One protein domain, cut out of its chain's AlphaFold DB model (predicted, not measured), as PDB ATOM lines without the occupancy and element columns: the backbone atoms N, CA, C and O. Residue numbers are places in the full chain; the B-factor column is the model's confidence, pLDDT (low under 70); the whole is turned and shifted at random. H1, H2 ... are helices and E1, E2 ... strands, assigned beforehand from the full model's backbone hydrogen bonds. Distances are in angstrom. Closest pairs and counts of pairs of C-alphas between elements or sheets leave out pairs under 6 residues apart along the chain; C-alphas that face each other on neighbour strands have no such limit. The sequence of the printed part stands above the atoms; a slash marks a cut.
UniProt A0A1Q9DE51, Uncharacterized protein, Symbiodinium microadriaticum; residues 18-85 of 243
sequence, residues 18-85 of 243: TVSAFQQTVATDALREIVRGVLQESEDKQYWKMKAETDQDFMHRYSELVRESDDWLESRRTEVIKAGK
ATOM      1  N   THR A  18      48.168 -35.550  21.666       42.53
ATOM      2  CA  THR A  18      47.704 -36.380  20.548       42.53
ATOM      3  C   THR A  18      46.355 -35.960  19.952       42.53
ATOM      4  O   THR A  18      46.113 -36.248  18.781       42.53
ATOM      5  N   VAL A  19      45.502 -35.220  20.674       43.44
ATOM      6  CA  VAL A  19      44.252 -34.672  20.112       43.44
ATOM      7  C   VAL A  19      44.558 -33.622  19.039       43.44
ATOM      8  O   VAL A  19      43.837 -33.548  18.047       43.44
ATOM      9  N   SER A  20      45.664 -32.878  19.158       42.38
ATOM     10  CA  SER A  20      46.022 -31.847  18.168       42.38
ATOM     11  C   SER A  20      46.440 -32.428  16.808       42.38
ATOM     12  O   SER A  20      46.156 -31.824  15.776       42.38
ATOM     13  N   ALA A  21      47.048 -33.620  16.787       41.41
ATOM     14  CA  ALA A  21      47.427 -34.306  15.550       41.41
ATOM     15  C   ALA A  21      46.207 -34.920  14.845       41.41
ATOM     16  O   ALA A  21      46.093 -34.840  13.625       41.41
ATOM     17  N   PHE A  22      45.257 -35.469  15.612       41.00
ATOM     18  CA  PHE A  22      44.005 -36.023  15.080       41.00
ATOM     19  C   PHE A  22      43.037 -34.942  14.572       41.00
ATOM     20  O   PHE A  22      42.343 -35.147  13.579       41.00
ATOM     21  N   GLN A  23      43.024 -33.766  15.211       45.09
ATOM     22  CA  GLN A  23      42.228 -32.609  14.781       45.09
ATOM     23  C   GLN A  23      42.646 -32.045  13.412       45.09
ATOM     24  O   GLN A  23      41.857 -31.339  12.789       45.09
ATOM     25  N   GLN A  24      43.866 -32.326  12.939       48.34
ATOM     26  CA  GLN A  24      44.366 -31.826  11.651       48.34
ATOM     27  C   GLN A  24      43.973 -32.704  10.454       48.34
ATOM     28  O   GLN A  24      43.989 -32.222   9.323       48.34
ATOM     29  N   THR A  25      43.630 -33.973  10.682       52.59
ATOM     30  CA  THR A  25      43.320 -34.964   9.633       52.59
ATOM     31  C   THR A  25      41.851 -35.362   9.586       52.59
ATOM     32  O   THR A  25      41.369 -35.767   8.530       52.59
ATOM     33  N   VAL A  26      41.125 -35.227  10.695       54.03
ATOM     34  CA  VAL A  26      39.705 -35.576  10.792       54.03
ATOM     35  C   VAL A  26      38.927 -34.350  11.252       54.03
ATOM     36  O   VAL A  26      39.281 -33.721  12.250       54.03
ATOM     37  N   ALA A  27      37.853 -34.006  10.532       70.38
ATOM     38  CA  ALA A  27      36.961 -32.917  10.924       70.38
ATOM     39  C   ALA A  27      36.506 -33.111  12.380       70.38
ATOM     40  O   ALA A  27      36.118 -34.213  12.773       70.38
ATOM     41  N   THR A  28      36.556 -32.049  13.187       65.12
ATOM     42  CA  THR A  28      36.331 -32.128  14.642       65.12
ATOM     43  C   THR A  28      34.989 -32.771  15.003       65.12
ATOM     44  O   THR A  28      34.896 -33.471  16.009       65.12
ATOM     45  N   ASP A  29      33.969 -32.594  14.165       70.69
ATOM     46  CA  ASP A  29      32.653 -33.196  14.370       70.69
ATOM     47  C   ASP A  29      32.632 -34.700  14.073       70.69
ATOM     48  O   ASP A  29      32.061 -35.458  14.852       70.69
ATOM     49  N   ALA A  30      33.345 -35.155  13.036       70.69
ATOM     50  CA  ALA A  30      33.519 -36.581  12.761       70.69
ATOM     51  C   ALA A  30      34.324 -37.267  13.875       70.69
ATOM     52  O   ALA A  30      33.972 -38.356  14.322       70.69
ATOM     53  N   LEU A  31      35.361 -36.601  14.396       69.50
ATOM     54  CA  LEU A  31      36.113 -37.094  15.549       69.50
ATOM     55  C   LEU A  31      35.217 -37.220  16.789       69.50
ATOM     56  O   LEU A  31      35.262 -38.237  17.478       69.50
ATOM     57  N   ARG A  32      34.375 -36.214  17.065       72.31
ATOM     58  CA  ARG A  32      33.406 -36.277  18.170       72.31
ATOM     59  C   ARG A  32      32.396 -37.400  17.983       72.31
ATOM     60  O   ARG A  32      32.062 -38.039  18.975       72.31
ATOM     61  N   GLU A  33      31.904 -37.642  16.772       77.38
ATOM     62  CA  GLU A  33      30.998 -38.765  16.511       77.38
ATOM     63  C   GLU A  33      31.671 -40.114  16.752       77.38
ATOM     64  O   GLU A  33      31.111 -40.948  17.462       77.38
ATOM     65  N   ILE A  34      32.893 -40.306  16.246       76.56
ATOM     66  CA  ILE A  34      33.666 -41.536  16.461       76.56
ATOM     67  C   ILE A  34      33.880 -41.762  17.962       76.56
ATOM     68  O   ILE A  34      33.570 -42.833  18.480       76.56
ATOM     69  N   VAL A  35      34.339 -40.732  18.680       79.38
ATOM     70  CA  VAL A  35      34.553 -40.780  20.134       79.38
ATOM     71  C   VAL A  35      33.251 -41.104  20.865       79.38
ATOM     72  O   VAL A  35      33.231 -42.006  21.695       79.38
ATOM     73  N   ARG A  36      32.139 -40.448  20.513       80.06
ATOM     74  CA  ARG A  36      30.816 -40.727  21.091       80.06
ATOM     75  C   ARG A  36      30.288 -42.110  20.750       80.06
ATOM     76  O   ARG A  36      29.388 -42.565  21.446       80.06
ATOM     77  N   GLY A  37      30.787 -42.773  19.710       82.62
ATOM     78  CA  GLY A  37      30.428 -44.151  19.385       82.62
ATOM     79  C   GLY A  37      30.877 -45.121  20.475       82.62
ATOM     80  O   GLY A  37      30.081 -45.948  20.921       82.62
ATOM     81  N   VAL A  38      32.109 -44.949  20.962       79.12
ATOM     82  CA  VAL A  38      32.814 -45.939  21.799       79.12
ATOM     83  C   VAL A  38      32.994 -45.489  23.254       79.12
ATOM     84  O   VAL A  38      33.019 -46.316  24.166       79.12
ATOM     85  N   LEU A  39      33.074 -44.177  23.480       81.81
ATOM     86  CA  LEU A  39      33.296 -43.559  24.781       81.81
ATOM     87  C   LEU A  39      32.031 -42.845  25.280       81.81
ATOM     88  O   LEU A  39      31.204 -42.351  24.510       81.81
ATOM     89  N   GLN A  40      31.895 -42.789  26.597       82.75
ATOM     90  CA  GLN A  40      30.915 -42.003  27.328       82.75
ATOM     91  C   GLN A  40      31.661 -41.011  28.220       82.75
ATOM     92  O   GLN A  40      32.629 -41.366  28.893       82.75
ATOM     93  N   GLU A  41      31.205 -39.766  28.219       81.00
ATOM     94  CA  GLU A  41      31.703 -38.733  29.124       81.00
ATOM     95  C   GLU A  41      31.244 -39.043  30.558       81.00
ATOM     96  O   GLU A  41      30.107 -39.475  30.773       81.00
ATOM     97  N   SER A  42      32.132 -38.880  31.534       81.12
ATOM     98  CA  SER A  42      31.803 -39.073  32.945       81.12
ATOM     99  C   SER A  42      30.777 -38.035  33.425       81.12
ATOM    100  O   SER A  42      30.649 -36.952  32.852       81.12
ATOM    101  N   GLU A  43      30.017 -38.348  34.479       78.12
ATOM    102  CA  GLU A  43      28.956 -37.456  34.987       78.12
ATOM    103  C   GLU A  43      29.495 -36.098  35.466       78.12
ATOM    104  O   GLU A  43      28.834 -35.069  35.331       78.12
ATOM    105  N   ASP A  44      30.728 -36.090  35.966       76.56
ATOM    106  CA  ASP A  44      31.494 -34.913  36.378       76.56
ATOM    107  C   ASP A  44      32.221 -34.212  35.213       76.56
ATOM    108  O   ASP A  44      32.848 -33.172  35.421       76.56
ATOM    109  N   LYS A  45      32.117 -34.743  33.983       74.69
ATOM    110  CA  LYS A  45      32.743 -34.232  32.748       74.69
ATOM    111  C   LYS A  45      34.265 -34.088  32.819       74.69
ATOM    112  O   LYS A  45      34.854 -33.303  32.075       74.69
ATOM    113  N   GLN A  46      34.913 -34.811  33.728       68.69
ATOM    114  CA  GLN A  46      36.362 -34.734  33.910       68.69
ATOM    115  C   GLN A  46      37.128 -35.754  33.067       68.69
ATOM    116  O   GLN A  46      38.299 -35.532  32.766       68.69
ATOM    117  N   TYR A  47      36.496 -36.859  32.668       73.75
ATOM    118  CA  TYR A  47      37.159 -37.912  31.904       73.75
ATOM    119  C   TYR A  47      36.196 -38.655  30.972       73.75
ATOM    120  O   TYR A  47      34.975 -38.535  31.044       73.75
ATOM    121  N   TRP A  48      36.773 -39.440  30.065       76.38
ATOM    122  CA  TRP A  48      36.036 -40.321  29.166       76.38
ATOM    123  C   TRP A  48      36.230 -41.766  29.614       76.38
ATOM    124  O   TRP A  48      37.346 -42.170  29.940       76.38
ATOM    125  N   LYS A  49      35.151 -42.550  29.613       79.06
ATOM    126  CA  LYS A  49      35.179 -43.994  29.872       79.06
ATOM    127  C   LYS A  49      34.654 -44.765  28.668       79.06
ATOM    128  O   LYS A  49      33.842 -44.245  27.909       79.06
ATOM    129  N   MET A  50      35.089 -46.008  28.495       80.06
ATOM    130  CA  MET A  50      34.482 -46.911  27.513       80.06
ATOM    131  C   MET A  50      33.019 -47.166  27.878       80.06
ATOM    132  O   MET A  50      32.681 -47.298  29.053       80.06
ATOM    133  N   LYS A  51      32.140 -47.211  26.871       84.94
ATOM    134  CA  LYS A  51      30.732 -47.596  27.074       84.94
ATOM    135  C   LYS A  51      30.584 -49.064  27.455       84.94
ATOM    136  O   LYS A  51      29.666 -49.415  28.184       84.94
ATOM    137  N   ALA A  52      31.454 -49.907  26.906       81.50
ATOM    138  CA  ALA A  52      31.530 -51.306  27.276       81.50
ATOM    139  C   ALA A  52      32.270 -51.433  28.610       81.50
ATOM    140  O   ALA A  52      33.319 -50.813  28.802       81.50
ATOM    141  N   GLU A  53      31.715 -52.238  29.510       81.00
ATOM    142  CA  GLU A  53      32.404 -52.630  30.732       81.00
ATOM    143  C   GLU A  53      33.604 -53.518  30.399       81.00
ATOM    144  O   GLU A  53      33.635 -54.208  29.376       81.00
ATOM    145  N   THR A  54      34.611 -53.487  31.266       81.25
ATOM    146  CA  THR A  54      35.787 -54.340  31.129       81.25
ATOM    147  C   THR A  54      35.388 -55.806  31.264       81.25
ATOM    148  O   THR A  54      34.821 -56.203  32.283       81.25
ATOM    149  N   ASP A  55      35.732 -56.620  30.269       87.69
ATOM    150  CA  ASP A  55      35.499 -58.065  30.290       87.69
ATOM    151  C   ASP A  55      36.508 -58.757  31.224       87.69
ATOM    152  O   ASP A  55      37.591 -59.189  30.822       87.69
ATOM    153  N   GLN A  56      36.155 -58.820  32.509       87.75
ATOM    154  CA  GLN A  56      36.980 -59.439  33.555       87.75
ATOM    155  C   GLN A  56      37.248 -60.921  33.268       87.75
ATOM    156  O   GLN A  56      38.338 -61.431  33.522       87.75
ATOM    157  N   ASP A  57      36.268 -61.606  32.689       87.38
ATOM    158  CA  ASP A  57      36.340 -63.018  32.338       87.38
ATOM    159  C   ASP A  57      37.383 -63.281  31.250       87.38
ATOM    160  O   ASP A  57      38.145 -64.251  31.336       87.38
ATOM    161  N   PHE A  58      37.428 -62.419  30.233       86.75
ATOM    162  CA  PHE A  58      38.447 -62.450  29.191       86.75
ATOM    163  C   PHE A  58      39.835 -62.170  29.769       86.75
ATOM    164  O   PHE A  58      40.778 -62.912  29.485       86.75
ATOM    165  N   MET A  59      39.954 -61.158  30.634       86.25
ATOM    166  CA  MET A  59      41.232 -60.806  31.258       86.25
ATOM    167  C   MET A  59      41.796 -61.933  32.126       86.25
ATOM    168  O   MET A  59      43.001 -62.182  32.112       86.25
ATOM    169  N   HIS A  60      40.934 -62.650  32.850       89.19
ATOM    170  CA  HIS A  60      41.346 -63.803  33.643       89.19
ATOM    171  C   HIS A  60      41.723 -65.010  32.781       89.19
ATOM    172  O   HIS A  60      42.703 -65.690  33.084       89.19
ATOM    173  N   ARG A  61      40.962 -65.286  31.714       92.00
ATOM    174  CA  ARG A  61      41.203 -66.439  30.833       92.00
ATOM    175  C   ARG A  61      42.430 -66.277  29.939       92.00
ATOM    176  O   ARG A  61      43.077 -67.274  29.636       92.00
ATOM    177  N   TYR A  62      42.752 -65.050  29.536       90.75
ATOM    178  CA  TYR A  62      43.821 -64.747  28.582       90.75
ATOM    179  C   TYR A  62      44.815 -63.723  29.143       90.75
ATOM    180  O   TYR A  62      45.194 -62.767  28.471       90.75
ATOM    181  N   SER A  63      45.251 -63.924  30.386       91.31
ATOM    182  CA  SER A  63      46.117 -62.982  31.105       91.31
ATOM    183  C   SER A  63      47.456 -62.709  30.407       91.31
ATOM    184  O   SER A  63      47.949 -61.583  30.445       91.31
ATOM    185  N   GLU A  64      48.030 -63.703  29.725       88.38
ATOM    186  CA  GLU A  64      49.263 -63.526  28.946       88.38
ATOM    187  C   GLU A  64      49.061 -62.608  27.734       88.38
ATOM    188  O   GLU A  64      49.880 -61.721  27.504       88.38
ATOM    189  N   LEU A  65      47.947 -62.770  27.010       88.31
ATOM    190  CA  LEU A  65      47.598 -61.941  25.852       88.31
ATOM    191  C   LEU A  65      47.303 -60.496  26.266       88.31
ATOM    192  O   LEU A  65      47.681 -59.561  25.562       88.31
ATOM    193  N   VAL A  66      46.641 -60.311  27.413       86.12
ATOM    194  CA  VAL A  66      46.420 -58.980  27.996       86.12
ATOM    195  C   VAL A  66      47.755 -58.313  28.301       86.12
ATOM    196  O   VAL A  66      47.968 -57.185  27.875       86.12
ATOM    197  N   ARG A  67      48.685 -59.027  28.948       88.19
ATOM    198  CA  ARG A  67      50.013 -58.487  29.257       88.19
ATOM    199  C   ARG A  67      50.797 -58.116  27.997       88.19
ATOM    200  O   ARG A  67      51.366 -57.035  27.942       88.19
ATOM    201  N   GLU A  68      50.805 -58.981  26.984       88.62
ATOM    202  CA  GLU A  68      51.460 -58.693  25.699       88.62
ATOM    203  C   GLU A  68      50.851 -57.460  25.016       88.62
ATOM    204  O   GLU A  68      51.574 -56.610  24.494       88.62
ATOM    205  N   SER A  69      49.523 -57.338  25.055       83.56
ATOM    206  CA  SER A  69      48.810 -56.194  24.486       83.56
ATOM    207  C   SER A  69      49.119 -54.900  25.239       83.56
ATOM    208  O   SER A  69      49.339 -53.873  24.598       83.56
ATOM    209  N   ASP A  70      49.180 -54.943  26.572       84.44
ATOM    210  CA  ASP A  70      49.547 -53.801  27.415       84.44
ATOM    211  C   ASP A  70      50.991 -53.354  27.146       84.44
ATOM    212  O   ASP A  70      51.239 -52.167  26.915       84.44
ATOM    213  N   ASP A  71      51.936 -54.298  27.086       87.00
ATOM    214  CA  ASP A  71      53.342 -54.023  26.773       87.00
ATOM    215  C   ASP A  71      53.489 -53.405  25.369       87.00
ATOM    216  O   ASP A  71      54.223 -52.429  25.170       87.00
ATOM    217  N   TRP A  72      52.754 -53.937  24.384       86.88
ATOM    218  CA  TRP A  72      52.730 -53.402  23.024       86.88
ATOM    219  C   TRP A  72      52.141 -51.988  22.978       86.88
ATOM    220  O   TRP A  72      52.727 -51.099  22.349       86.88
ATOM    221  N   LEU A  73      51.017 -51.752  23.661       80.31
ATOM    222  CA  LEU A  73      50.363 -50.445  23.723       80.31
ATOM    223  C   LEU A  73      51.245 -49.399  24.407       80.31
ATOM    224  O   LEU A  73      51.332 -48.279  23.907       80.31
ATOM    225  N   GLU A  74      51.928 -49.739  25.499       80.12
ATOM    226  CA  GLU A  74      52.801 -48.804  26.218       80.12
ATOM    227  C   GLU A  74      54.077 -48.488  25.418       80.12
ATOM    228  O   GLU A  74      54.486 -47.324  25.312       80.12
ATOM    229  N   SER A  75      54.662 -49.493  24.756       79.25
ATOM    230  CA  SER A  75      55.763 -49.284  23.808       79.25
ATOM    231  C   SER A  75      55.338 -48.338  22.681       79.25
ATOM    232  O   SER A  75      55.967 -47.301  22.436       79.25
ATOM    233  N   ARG A  76      54.185 -48.615  22.058       74.56
ATOM    234  CA  ARG A  76      53.652 -47.808  20.959       74.56
ATOM    235  C   ARG A  76      53.261 -46.402  21.405       74.56
ATOM    236  O   ARG A  76      53.496 -45.440  20.677       74.56
ATOM    237  N   ARG A  77      52.705 -46.253  22.607       73.12
ATOM    238  CA  ARG A  77      52.415 -44.956  23.231       73.12
ATOM    239  C   ARG A  77      53.689 -44.138  23.370       73.12
ATOM    240  O   ARG A  77      53.690 -42.963  23.012       73.12
ATOM    241  N   THR A  78      54.769 -44.748  23.848       74.19
ATOM    242  CA  THR A  78      56.062 -44.075  24.010       74.19
ATOM    243  C   THR A  78      56.616 -43.616  22.663       74.19
ATOM    244  O   THR A  78      57.054 -42.472  22.545       74.19
ATOM    245  N   GLU A  79      56.521 -44.448  21.623       74.50
ATOM    246  CA  GLU A  79      56.891 -44.077  20.250       74.50
ATOM    247  C   GLU A  79      56.055 -42.910  19.715       74.50
ATOM    248  O   GLU A  79      56.606 -41.960  19.163       74.50
ATOM    249  N   VAL A  80      54.734 -42.942  19.910       68.56
ATOM    250  CA  VAL A  80      53.820 -41.884  19.452       68.56
ATOM    251  C   VAL A  80      54.042 -40.583  20.222       68.56
ATOM    252  O   VAL A  80      54.059 -39.517  19.613       68.56
ATOM    253  N   ILE A  81      54.260 -40.638  21.538       68.19
ATOM    254  CA  ILE A  81      54.601 -39.458  22.346       68.19
ATOM    255  C   ILE A  81      55.967 -38.916  21.934       68.19
ATOM    256  O   ILE A  81      56.125 -37.702  21.860       68.19
ATOM    257  N   LYS A  82      56.948 -39.776  21.644       70.12
ATOM    258  CA  LYS A  82      58.268 -39.359  21.163       70.12
ATOM    259  C   LYS A  82      58.167 -38.691  19.791       70.12
ATOM    260  O   LYS A  82      58.630 -37.568  19.658       70.12
ATOM    261  N   ALA A  83      57.471 -39.300  18.834       63.66
ATOM    262  CA  ALA A  83      57.201 -38.706  17.524       63.66
ATOM    263  C   ALA A  83      56.413 -37.391  17.650       63.66
ATOM    264  O   ALA A  83      56.711 -36.410  16.971       63.66
ATOM    265  N   GLY A  84      55.449 -37.342  18.573       56.28
ATOM    266  CA  GLY A  84      54.676 -36.155  18.927       56.28
ATOM    267  C   GLY A  84      55.535 -35.049  19.539       56.28
ATOM    268  O   GLY A  84      55.387 -33.891  19.169       56.28
ATOM    269  N   LYS A  85      56.470 -35.373  20.436       57.78
ATOM    270  CA  LYS A  85      57.420 -34.429  21.051       57.78
ATOM    271  C   LYS A  85      58.516 -33.993  20.085       57.78
ATOM    272  O   LYS A  85      58.932 -32.846  20.142       57.78
TER     273      LYS A  85
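AT A GLANCE: This is residues 18 to 85 of the 243 residues of an uncharacterized protein of Symbiodinium microadriaticum (UniProt A0A1Q9DE51). The printed part makes one open ring round an empty middle: H1, H2, the small hairpin E1 and E2, and short H3 lead round to long H4, which forms the opposite side and ends near H1. The 68 printed residues, mostly helix, have four named helices and two antiparallel strands, in the order H1, H2, E1, E2, H3, H4. The whole is loose, radius of gyration of the C-alphas 15.2 A, spanning 39 by 32 by 20 A.

IN THESE COORDINATES: H1, residues 18 to 22, begins at C-alpha 18 (47.704, -36.380, 20.548). H2 is residues 28 to 38, 15.9 A long, E1 39 to 41, E2 48 to 50 and H3 56 to 61. H4, residues 63 to 85, 32.3 A, ends at C-alpha 85 (57.420, -34.429, 21.051).

HOW THE PARTS SIT: H1 and H4 are close but not clearly touching, closest C-alphas Thr 18 and Gly 84, 7.2 A. H2 and H4 are apart. In the hairpin E1 and E2, N 40 and O 49 are 2.8 A apart. H3 and H4 stand at a steep tilt of 67 degrees, opposite ways. Every O i to N i+4 pair is within hydrogen-bond range in H1, H3 and H4, and 6 of 7 in H2.

THE WHOLE: The C-alphas farthest apart, Gln 24 and Arg 61, are 39.7 A apart. The printed part has no cut and no long link. Seventeen residues are under pLDDT 70, among them 18 to 26.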